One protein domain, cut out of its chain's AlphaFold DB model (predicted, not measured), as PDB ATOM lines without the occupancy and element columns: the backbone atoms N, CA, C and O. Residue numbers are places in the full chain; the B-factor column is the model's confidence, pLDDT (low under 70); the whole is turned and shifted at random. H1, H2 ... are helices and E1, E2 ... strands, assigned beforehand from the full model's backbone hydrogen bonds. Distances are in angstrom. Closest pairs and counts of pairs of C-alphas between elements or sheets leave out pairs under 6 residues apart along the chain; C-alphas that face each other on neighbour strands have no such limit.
ATOM      1  N   HIS A   8     242.953 237.890 200.522       47.28
ATOM      2  CA  HIS A   8     243.023 236.631 199.798       47.28
ATOM      3  C   HIS A   8     241.662 236.475 199.087       47.28
ATOM      4  O   HIS A   8     240.617 236.532 199.737       47.28
ATOM      5  N   TRP A   9     241.678 236.538 197.747       63.31
ATOM      6  CA  TRP A   9     240.540 236.896 196.888       63.31
ATOM      7  C   TRP A   9     240.196 235.790 195.892       63.31
ATOM      8  O   TRP A   9     240.981 235.491 195.005       63.31
ATOM      9  N   ALA A  10     238.978 235.273 196.016       59.91
ATOM     10  CA  ALA A  10     237.903 235.333 195.014       59.91
ATOM     11  C   ALA A  10     236.699 234.624 195.650       59.91
ATOM     12  O   ALA A  10     235.675 235.236 195.952       59.91
ATOM     13  N   THR A  11     236.918 233.370 196.042       64.56
ATOM     14  CA  THR A  11     235.930 232.476 196.649       64.56
ATOM     15  C   THR A  11     235.410 232.939 198.015       64.56
ATOM     16  O   THR A  11     234.204 232.888 198.229       64.56
ATOM     17  N   GLU A  12     236.244 233.423 198.949       61.69
ATOM     18  CA  GLU A  12     235.735 233.877 200.262       61.69
ATOM     19  C   GLU A  12     234.923 235.181 200.181       61.69
ATOM     20  O   GLU A  12     234.092 235.451 201.048       61.69
ATOM     21  N   ARG A  13     235.167 236.012 199.159       65.56
ATOM     22  CA  ARG A  13     234.512 237.321 199.009       65.56
ATOM     23  C   ARG A  13     233.258 237.255 198.146       65.56
ATOM     24  O   ARG A  13     232.302 237.965 198.442       65.56
ATOM     25  N   PHE A  14     233.290 236.451 197.089       70.31
ATOM     26  CA  PHE A  14     232.228 236.382 196.090       70.31
ATOM     27  C   PHE A  14     231.482 235.045 196.092       70.31
ATOM     28  O   PHE A  14     230.386 234.979 195.553       70.31
ATOM     29  N   GLY A  15     232.014 234.014 196.754       68.38
ATOM     30  CA  GLY A  15     231.467 232.657 196.745       68.38
ATOM     31  C   GLY A  15     232.143 231.763 195.704       68.38
ATOM     32  O   GLY A  15     232.703 232.234 194.716       68.38
ATOM     33  N   ALA A  16     232.127 230.450 195.941       77.94
ATOM     34  CA  ALA A  16     232.635 229.472 194.980       77.94
ATOM     35  C   ALA A  16     231.664 229.340 193.804       77.94
ATOM     36  O   ALA A  16     230.463 229.205 194.024       77.94
ATOM     37  N   GLY A  17     232.187 229.337 192.574       81.12
ATOM     38  CA  GLY A  17     231.358 229.163 191.373       81.12
ATOM     39  C   GLY A  17     230.469 230.364 191.041       81.12
ATOM     40  O   GLY A  17     229.516 230.219 190.284       81.12
ATOM     41  N   VAL A  18     230.764 231.532 191.615       81.81
ATOM     42  CA  VAL A  18     230.092 232.792 191.285       81.81
ATOM     43  C   VAL A  18     230.896 233.511 190.202       81.81
ATOM     44  O   VAL A  18     232.126 233.463 190.218       81.81
ATOM     45  N   ASP A  19     230.178 234.154 189.285       82.94
ATOM     46  CA  ASP A  19     230.677 234.980 188.180       82.94
ATOM     47  C   ASP A  19     230.158 236.422 188.391       82.94
ATOM     48  O   ASP A  19     229.038 236.744 187.981       82.94
ATOM     49  N   PRO A  20     230.859 237.254 189.193       79.19
ATOM     50  CA  PRO A  20     230.364 238.573 189.590       79.19
ATOM     51  C   PRO A  20     230.375 239.624 188.476       79.19
ATOM     52  O   PRO A  20     229.643 240.609 188.586       79.19
ATOM     53  N   ASP A  21     231.223 239.467 187.466       84.44
ATOM     54  CA  ASP A  21     231.370 240.379 186.330       84.44
ATOM     55  C   ASP A  21     230.657 239.891 185.061       84.44
ATOM     56  O   ASP A  21     230.414 240.697 184.160       84.44
ATOM     57  N   GLY A  22     230.184 238.643 185.049       88.12
ATOM     58  CA  GLY A  22     229.234 238.122 184.071       88.12
ATOM     59  C   GLY A  22     229.869 237.780 182.730       88.12
ATOM     60  O   GLY A  22     229.185 237.837 181.704       88.12
ATOM     61  N   ASP A  23     231.164 237.474 182.718       90.94
ATOM     62  CA  ASP A  23     231.907 237.157 181.499       90.94
ATOM     63  C   ASP A  23     231.847 235.659 181.128       90.94
ATOM     64  O   ASP A  23     232.303 235.254 180.053       90.94
ATOM     65  N   GLY A  24     231.205 234.846 181.975       89.06
ATOM     66  CA  GLY A  24     231.025 233.410 181.804       89.06
ATOM     67  C   GLY A  24     232.093 232.556 182.490       89.06
ATOM     68  O   GLY A  24     231.995 231.323 182.426       89.06
ATOM     69  N   PHE A  25     233.083 233.156 183.158       85.12
ATOM     70  CA  PHE A  25     234.152 232.449 183.858       85.12
ATOM     71  C   PHE A  25     234.031 232.611 185.376       85.12
ATOM     72  O   PHE A  25     234.269 233.655 185.966       85.12
ATOM     73  N   SER A  26     233.726 231.509 186.065       84.81
ATOM     74  CA  SER A  26     233.771 231.487 187.532       84.81
ATOM     75  C   SER A  26     235.141 231.044 188.049       84.81
ATOM     76  O   SER A  26     235.790 230.175 187.468       84.81
ATOM     77  N   ASN A  27     235.539 231.568 189.212       78.62
ATOM     78  CA  ASN A  27     236.807 231.242 189.884       78.62
ATOM     79  C   ASN A  27     238.067 231.545 189.041       78.62
ATOM     80  O   ASN A  27     239.005 230.748 189.043       78.62
ATOM     81  N   GLU A  28     238.103 232.693 188.361       81.31
ATOM     82  CA  GLU A  28     239.191 233.107 187.454       81.31
ATOM     83  C   GLU A  28     240.600 233.034 188.065       81.31
ATOM     84  O   GLU A  28     241.571 232.726 187.377       81.31
ATOM     85  N   MET A  29     240.715 233.302 189.369       82.31
ATOM     86  CA  MET A  29     241.952 233.131 190.122       82.31
ATOM     87  C   MET A  29     241.676 232.279 191.358       82.31
ATOM     88  O   MET A  29     240.901 232.656 192.244       82.31
ATOM     89  N   THR A  30     242.299 231.102 191.424       82.69
ATOM     90  CA  THR A  30     242.086 230.181 192.540       82.69
ATOM     91  C   THR A  30     242.842 230.643 193.786       82.69
ATOM     92  O   THR A  30     243.808 231.408 193.727       82.69
ATOM     93  N   ARG A  31     242.471 230.102 194.955       79.56
ATOM     94  CA  ARG A  31     243.238 230.305 196.199       79.56
ATOM     95  C   ARG A  31     244.707 229.892 196.050       79.56
ATOM     96  O   ARG A  31     245.577 230.515 196.658       79.56
ATOM     97  N   ALA A  32     244.980 228.853 195.259       83.00
ATOM     98  CA  ALA A  32     246.339 228.394 194.996       83.00
ATOM     99  C   ALA A  32     247.117 229.416 194.158       83.00
ATOM    100  O   ALA A  32     248.252 229.723 194.513       83.00
ATOM    101  N   ASP A  33     246.493 230.010 193.138       88.19
ATOM    102  CA  ASP A  33     247.119 231.036 192.292       88.19
ATOM    103  C   ASP A  33     247.449 232.297 193.096       88.19
ATOM    104  O   ASP A  33     248.580 232.783 193.057       88.19
ATOM    105  N   VAL A  34     246.510 232.777 193.922       84.75
ATOM    106  CA  VAL A  34     246.751 233.928 194.811       84.75
ATOM    107  C   VAL A  34     247.884 233.638 195.789       84.75
ATOM    108  O   VAL A  34     248.762 234.481 195.991       84.75
ATOM    109  N   THR A  35     247.889 232.444 196.386       86.06
ATOM    110  CA  THR A  35     248.956 232.030 197.307       86.06
ATOM    111  C   THR A  35     250.298 231.981 196.579       86.06
ATOM    112  O   THR A  35     251.287 232.502 197.090       86.06
ATOM    113  N   ALA A  36     250.343 231.419 195.368       91.00
ATOM    114  CA  ALA A  36     251.555 231.319 194.563       91.00
ATOM    115  C   ALA A  36     252.114 232.699 194.192       91.00
ATOM    116  O   ALA A  36     253.305 232.938 194.388       91.00
ATOM    117  N   VAL A  37     251.270 233.632 193.737       92.56
ATOM    118  CA  VAL A  37     251.682 235.011 193.418       92.56
ATOM    119  C   VAL A  37     252.160 235.748 194.668       92.56
ATOM    120  O   VAL A  37     253.181 236.434 194.627       92.56
ATOM    121  N   THR A  38     251.471 235.576 195.796       90.62
ATOM    122  CA  THR A  38     251.842 236.204 197.073       90.62
ATOM    123  C   THR A  38     253.216 235.725 197.543       90.62
ATOM    124  O   THR A  38     254.071 236.529 197.913       90.62
ATOM    125  N   VAL A  39     253.465 234.415 197.479       92.12
ATOM    126  CA  VAL A  39     254.758 233.823 197.849       92.12
ATOM    127  C   VAL A  39     255.842 234.241 196.870       92.12
ATOM    128  O   VAL A  39     256.924 234.625 197.305       92.12
ATOM    129  N   PHE A  40     255.550 234.229 195.568       93.94
ATOM    130  CA  PHE A  40     256.464 234.715 194.539       93.94
ATOM    131  C   PHE A  40     256.911 236.150 194.836       93.94
ATOM    132  O   PHE A  40     258.110 236.417 194.836       93.94
ATOM    133  N   GLN A  41     255.979 237.050 195.171       93.88
ATOM    134  CA  GLN A  41     256.295 238.428 195.550       93.88
ATOM    135  C   GLN A  41     257.145 238.513 196.824       93.88
ATOM    136  O   GLN A  41     258.074 239.317 196.881       93.88
ATOM    137  N   ALA A  42     256.838 237.692 197.833       92.81
ATOM    138  CA  ALA A  42     257.549 237.681 199.109       92.81
ATOM    139  C   ALA A  42     259.002 237.195 198.985       92.81
ATOM    140  O   ALA A  42     259.863 237.659 199.730       92.81
ATOM    141  N   VAL A  43     259.278 236.278 198.051       93.81
ATOM    142  CA  VAL A  43     260.602 235.656 197.878       93.81
ATOM    143  C   VAL A  43     261.448 236.278 196.765       93.81
ATOM    144  O   VAL A  43     262.508 235.744 196.425       93.81
ATOM    145  N   MET A  44     260.999 237.388 196.170       93.00
ATOM    146  CA  MET A  44     261.802 238.105 195.180       93.00
ATOM    147  C   MET A  44     263.111 238.596 195.799       93.00
ATOM    148  O   MET A  44     263.164 238.998 196.963       93.00
ATOM    149  N   PHE A  90     258.075 234.789 206.560       93.94
ATOM    150  CA  PHE A  90     256.838 235.124 205.870       93.94
ATOM    151  C   PHE A  90     255.796 234.041 206.161       93.94
ATOM    152  O   PHE A  90     256.108 232.848 206.110       93.94
ATOM    153  N   SER A  91     254.556 234.433 206.451       93.06
ATOM    154  CA  SER A  91     253.461 233.485 206.643       93.06
ATOM    155  C   SER A  91     252.196 233.934 205.941       93.06
ATOM    156  O   SER A  91     251.815 235.097 206.055       93.06
ATOM    157  N   GLU A  92     251.508 232.981 205.325       89.56
ATOM    158  CA  GLU A  92     250.184 233.176 204.749       89.56
ATOM    159  C   GLU A  92     249.229 232.101 205.293       89.56
ATOM    160  O   GLU A  92     249.515 230.911 205.118       89.56
ATOM    161  N   PRO A  93     248.139 232.453 206.003       88.56
ATOM    162  CA  PRO A  93     247.679 233.807 206.342       88.56
ATOM    163  C   PRO A  93     248.619 234.636 207.215       88.56
ATOM    164  O   PRO A  93     249.189 234.137 208.188       88.56
ATOM    165  N   GLY A  94     248.743 235.920 206.871       88.19
ATOM    166  CA  GLY A  94     249.508 236.904 207.634       88.19
ATOM    167  C   GLY A  94     249.000 237.080 209.077       88.19
ATOM    168  O   GLY A  94     247.786 237.105 209.310       88.19
ATOM    169  N   PRO A  95     249.895 237.265 210.069       88.31
ATOM    170  CA  PRO A  95     249.519 237.350 211.483       88.31
ATOM    171  C   PRO A  95     248.786 238.653 211.839       88.31
ATOM    172  O   PRO A  95     248.158 238.740 212.890       88.31
ATOM    173  N   PHE A  96     248.852 239.662 210.965       88.69
ATOM    174  CA  PHE A  96     248.226 240.975 211.147       88.69
ATOM    175  C   PHE A  96     246.953 241.156 210.309       88.69
ATOM    176  O   PHE A  96     246.445 242.273 210.195       88.69
ATOM    177  N   ASN A  97     246.439 240.081 209.703       86.19
ATOM    178  CA  ASN A  97     245.207 240.157 208.928       86.19
ATOM    179  C   ASN A  97     244.033 240.567 209.842       86.19
ATOM    180  O   ASN A  97     243.804 239.926 210.872       86.19
ATOM    181  N   PRO A  98     243.282 241.633 209.500       83.69
ATOM    182  CA  PRO A  98     242.184 242.116 210.330       83.69
ATOM    183  C   PRO A  98     240.973 241.176 210.273       83.69
ATOM    184  O   PRO A  98     240.842 240.341 209.376       83.69
ATOM    185  N   THR A  99     240.040 241.352 211.208       81.94
ATOM    186  CA  THR A  99     238.741 240.666 211.185       81.94
ATOM    187  C   THR A  99     238.022 240.882 209.851       81.94
ATOM    188  O   THR A  99     238.001 241.993 209.320       81.94
ATOM    189  N   GLY A 100     237.419 239.814 209.321       78.00
ATOM    190  CA  GLY A 100     236.787 239.806 207.997       78.00
ATOM    191  C   GLY A 100     237.730 239.403 206.857       78.00
ATOM    192  O   GLY A 100     237.273 239.258 205.727       78.00
ATOM    193  N   ASN A 101     239.016 239.189 207.149       77.25
ATOM    194  CA  ASN A 101     239.963 238.518 206.261       77.25
ATOM    195  C   ASN A 101     240.295 237.118 206.804       77.25
ATOM    196  O   ASN A 101     240.049 236.831 207.974       77.25
ATOM    197  N   LEU A 102     240.904 236.277 205.964       79.94
ATOM    198  CA  LEU A 102     241.490 235.002 206.374       79.94
ATOM    199  C   LEU A 102     242.645 235.242 207.362       79.94
ATOM    200  O   LEU A 102     243.559 236.013 207.058       79.94
ATOM    201  N   ARG A 103     242.613 234.618 208.541       87.19
ATOM    202  CA  ARG A 103     243.594 234.813 209.623       87.19
ATOM    203  C   ARG A 103     244.399 233.548 209.890       87.19
ATOM    204  O   ARG A 103     244.028 232.438 209.509       87.19
ATOM    205  N   ALA A 104     245.526 233.722 210.575       85.94
ATOM    206  CA  ALA A 104     246.328 232.600 211.040       85.94
ATOM    207  C   ALA A 104     245.477 231.673 211.929       85.94
ATOM    208  O   ALA A 104     244.821 232.136 212.860       85.94
ATOM    209  N   GLY A 105     245.494 230.372 211.631       86.75
ATOM    210  CA  GLY A 105     244.681 229.362 212.317       86.75
ATOM    211  C   GLY A 105     243.355 229.026 211.629       86.75
ATOM    212  O   GLY A 105     242.854 227.927 211.845       86.75
ATOM    213  N   ASP A 106     242.834 229.893 210.752       86.25
ATOM    214  CA  ASP A 106     241.609 229.598 209.989       86.25
ATOM    215  C   ASP A 106     241.853 228.482 208.954       86.25
ATOM    216  O   ASP A 106     240.970 227.681 208.651       86.25
ATOM    217  N   VAL A 107     243.076 228.411 208.416       85.88
ATOM    218  CA  VAL A 107     243.540 227.374 207.483       85.88
ATOM    219  C   VAL A 107     244.989 226.994 207.778       85.88
ATOM    220  O   VAL A 107     245.695 227.676 208.526       85.88
ATOM    221  N   ARG A 108     245.467 225.914 207.144       89.31
ATOM    222  CA  ARG A 108     246.888 225.552 207.164       89.31
ATOM    223  C   ARG A 108     247.724 226.712 206.621       89.31
ATOM    224  O   ARG A 108     247.581 227.081 205.460       89.31
ATOM    225  N   SER A 109     248.623 227.231 207.451       89.88
ATOM    226  CA  SER A 109     249.538 228.291 207.037       89.88
ATOM    227  C   SER A 109     250.682 227.753 206.186       89.88
ATOM    228  O   SER A 109     251.301 226.738 206.523       89.88
ATOM    229  N   LEU A 110     251.012 228.490 205.134       91.44
ATOM    230  CA  LEU A 110     252.297 228.411 204.460       91.44
ATOM    231  C   LEU A 110     253.284 229.329 205.184       91.44
ATOM    232  O   LEU A 110     252.934 230.446 205.559       91.44
ATOM    233  N   LYS A 111     254.509 228.851 205.403       94.44
ATOM    234  CA  LYS A 111     255.584 229.616 206.039       94.44
ATOM    235  C   LYS A 111     256.849 229.499 205.208       94.44
ATOM    236  O   LYS A 111     257.176 228.398 204.771       94.44
ATOM    237  N   VAL A 112     257.547 230.611 205.022       94.81
ATOM    238  CA  VAL A 112     258.803 230.674 204.272       94.81
ATOM    239  C   VAL A 112     259.814 231.466 205.089       94.81
ATOM    240  O   VAL A 112     259.538 232.601 205.471       94.81
ATOM    241  N   ASP A 113     260.973 230.868 205.365       94.00
ATOM    242  CA  ASP A 113     262.120 231.614 205.884       94.00
ATOM    243  C   ASP A 113     262.721 232.434 204.740       94.00
ATOM    244  O   ASP A 113     263.239 231.884 203.770       94.00
ATOM    245  N   LEU A 114     262.634 233.759 204.841       93.50
ATOM    246  CA  LEU A 114     263.108 234.676 203.804       93.50
ATOM    247  C   LEU A 114     264.642 234.676 203.669       93.50
ATOM    248  O   LEU A 114     265.173 235.206 202.693       93.50
ATOM    249  N   ASN A 115     265.356 234.056 204.615       91.06
ATOM    250  CA  ASN A 115     266.804 233.870 204.565       91.06
ATOM    251  C   ASN A 115     267.218 232.490 204.019       91.06
ATOM    252  O   ASN A 115     268.420 232.205 203.947       91.06
ATOM    253  N   ASP A 116     266.265 231.621 203.651       92.94
ATOM    254  CA  ASP A 116     266.563 230.263 203.193       92.94
ATOM    255  C   ASP A 116     267.521 230.283 201.988       92.94
ATOM    256  O   ASP A 116     267.425 231.102 201.065       92.94
ATOM    257  N   ARG A 117     268.493 229.366 201.999       92.88
ATOM    258  CA  ARG A 117     269.506 229.256 200.950       92.88
ATOM    259  C   ARG A 117     268.931 228.834 199.599       92.88
ATOM    260  O   ARG A 117     269.564 229.133 198.589       92.88
ATOM    261  N   ALA A 118     267.769 228.184 199.594       93.50
ATOM    262  CA  ALA A 118     267.058 227.746 198.398       93.50
ATOM    263  C   ALA A 118     266.369 228.890 197.635       93.50
ATOM    264  O   ALA A 118     266.011 228.710 196.472       93.50
ATOM    265  N   LEU A 119     266.174 230.058 198.257       94.00
ATOM    266  CA  LEU A 119     265.568 231.209 197.588       94.00
ATOM    267  C   LEU A 119     266.530 231.830 196.546       94.00
ATOM    268  O   LEU A 119     267.711 231.474 196.508       94.00
ATOM    269  N   PRO A 120     266.079 232.750 195.674       93.31
ATOM    270  CA  PRO A 120     266.952 233.477 194.743       93.31
ATOM    271  C   PRO A 120     267.878 234.471 195.456       93.31
ATOM    272  O   PRO A 120     267.555 234.940 196.541       93.31
ATOM    273  N   LEU A 121     269.040 234.786 194.879       95.12
ATOM    274  CA  LEU A 121     269.936 235.858 195.346       95.12
ATOM    275  C   LEU A 121     269.696 237.162 194.557       95.12
ATOM    276  O   LEU A 121     269.266 237.076 193.401       95.12
TER     277      LEU A 121
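AT A GLANCE: This is residues 8 to 44 and 90 to 121 of the 265 residues of an uncharacterized protein of Massilia psychrophila (UniProt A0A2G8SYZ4). With little regular structure, an antiparallel hairpin of short strands, E1 and E2, lies by one end of helix H2, and short helix H1 with loop 15 to 30 makes the far end. The printed part has 69 residues, mixed in class, 23 in named elements ordered H1, H2, E1, E2. It is loose, radius of gyration of the C-alphas 14.4 A, spanning 44 by 27 by 16 A.

HOW THE PARTS SIT: Hairpin E1, residues 90 to 92, and E2, residues 110 to 113, is antiparallel at 175 degrees; N 90 and O 112 are within hydrogen-bond range, 2.8 A. The closest C-alphas of E1 and H2, residues 31 to 42, are Phe 90 and Ala 42, 7.3 A. H2 has every O i to N i+4 pair within range. H1, residues 11 to 14, too short for such pairs, is close to but not clearly touching H2: closest C-alphas Thr 11 and Arg 31, 7.6 A.

IN THESE COORDINATES: H2 spans 16.4 A from C-alpha 31 (243.238, 230.305, 196.199), E2 10.4 A to C-alpha 113 (262.120, 231.614, 205.884), E1 7.0 A, H1 5.4 A.

THE WHOLE: Residues 45 to 89 are cut out; C-alphas 44 and 90 are 12.2 A apart. Links H1 to H2 and E1 to E2 are long. Residues 8 to 13 and 15 have pLDDT under 70.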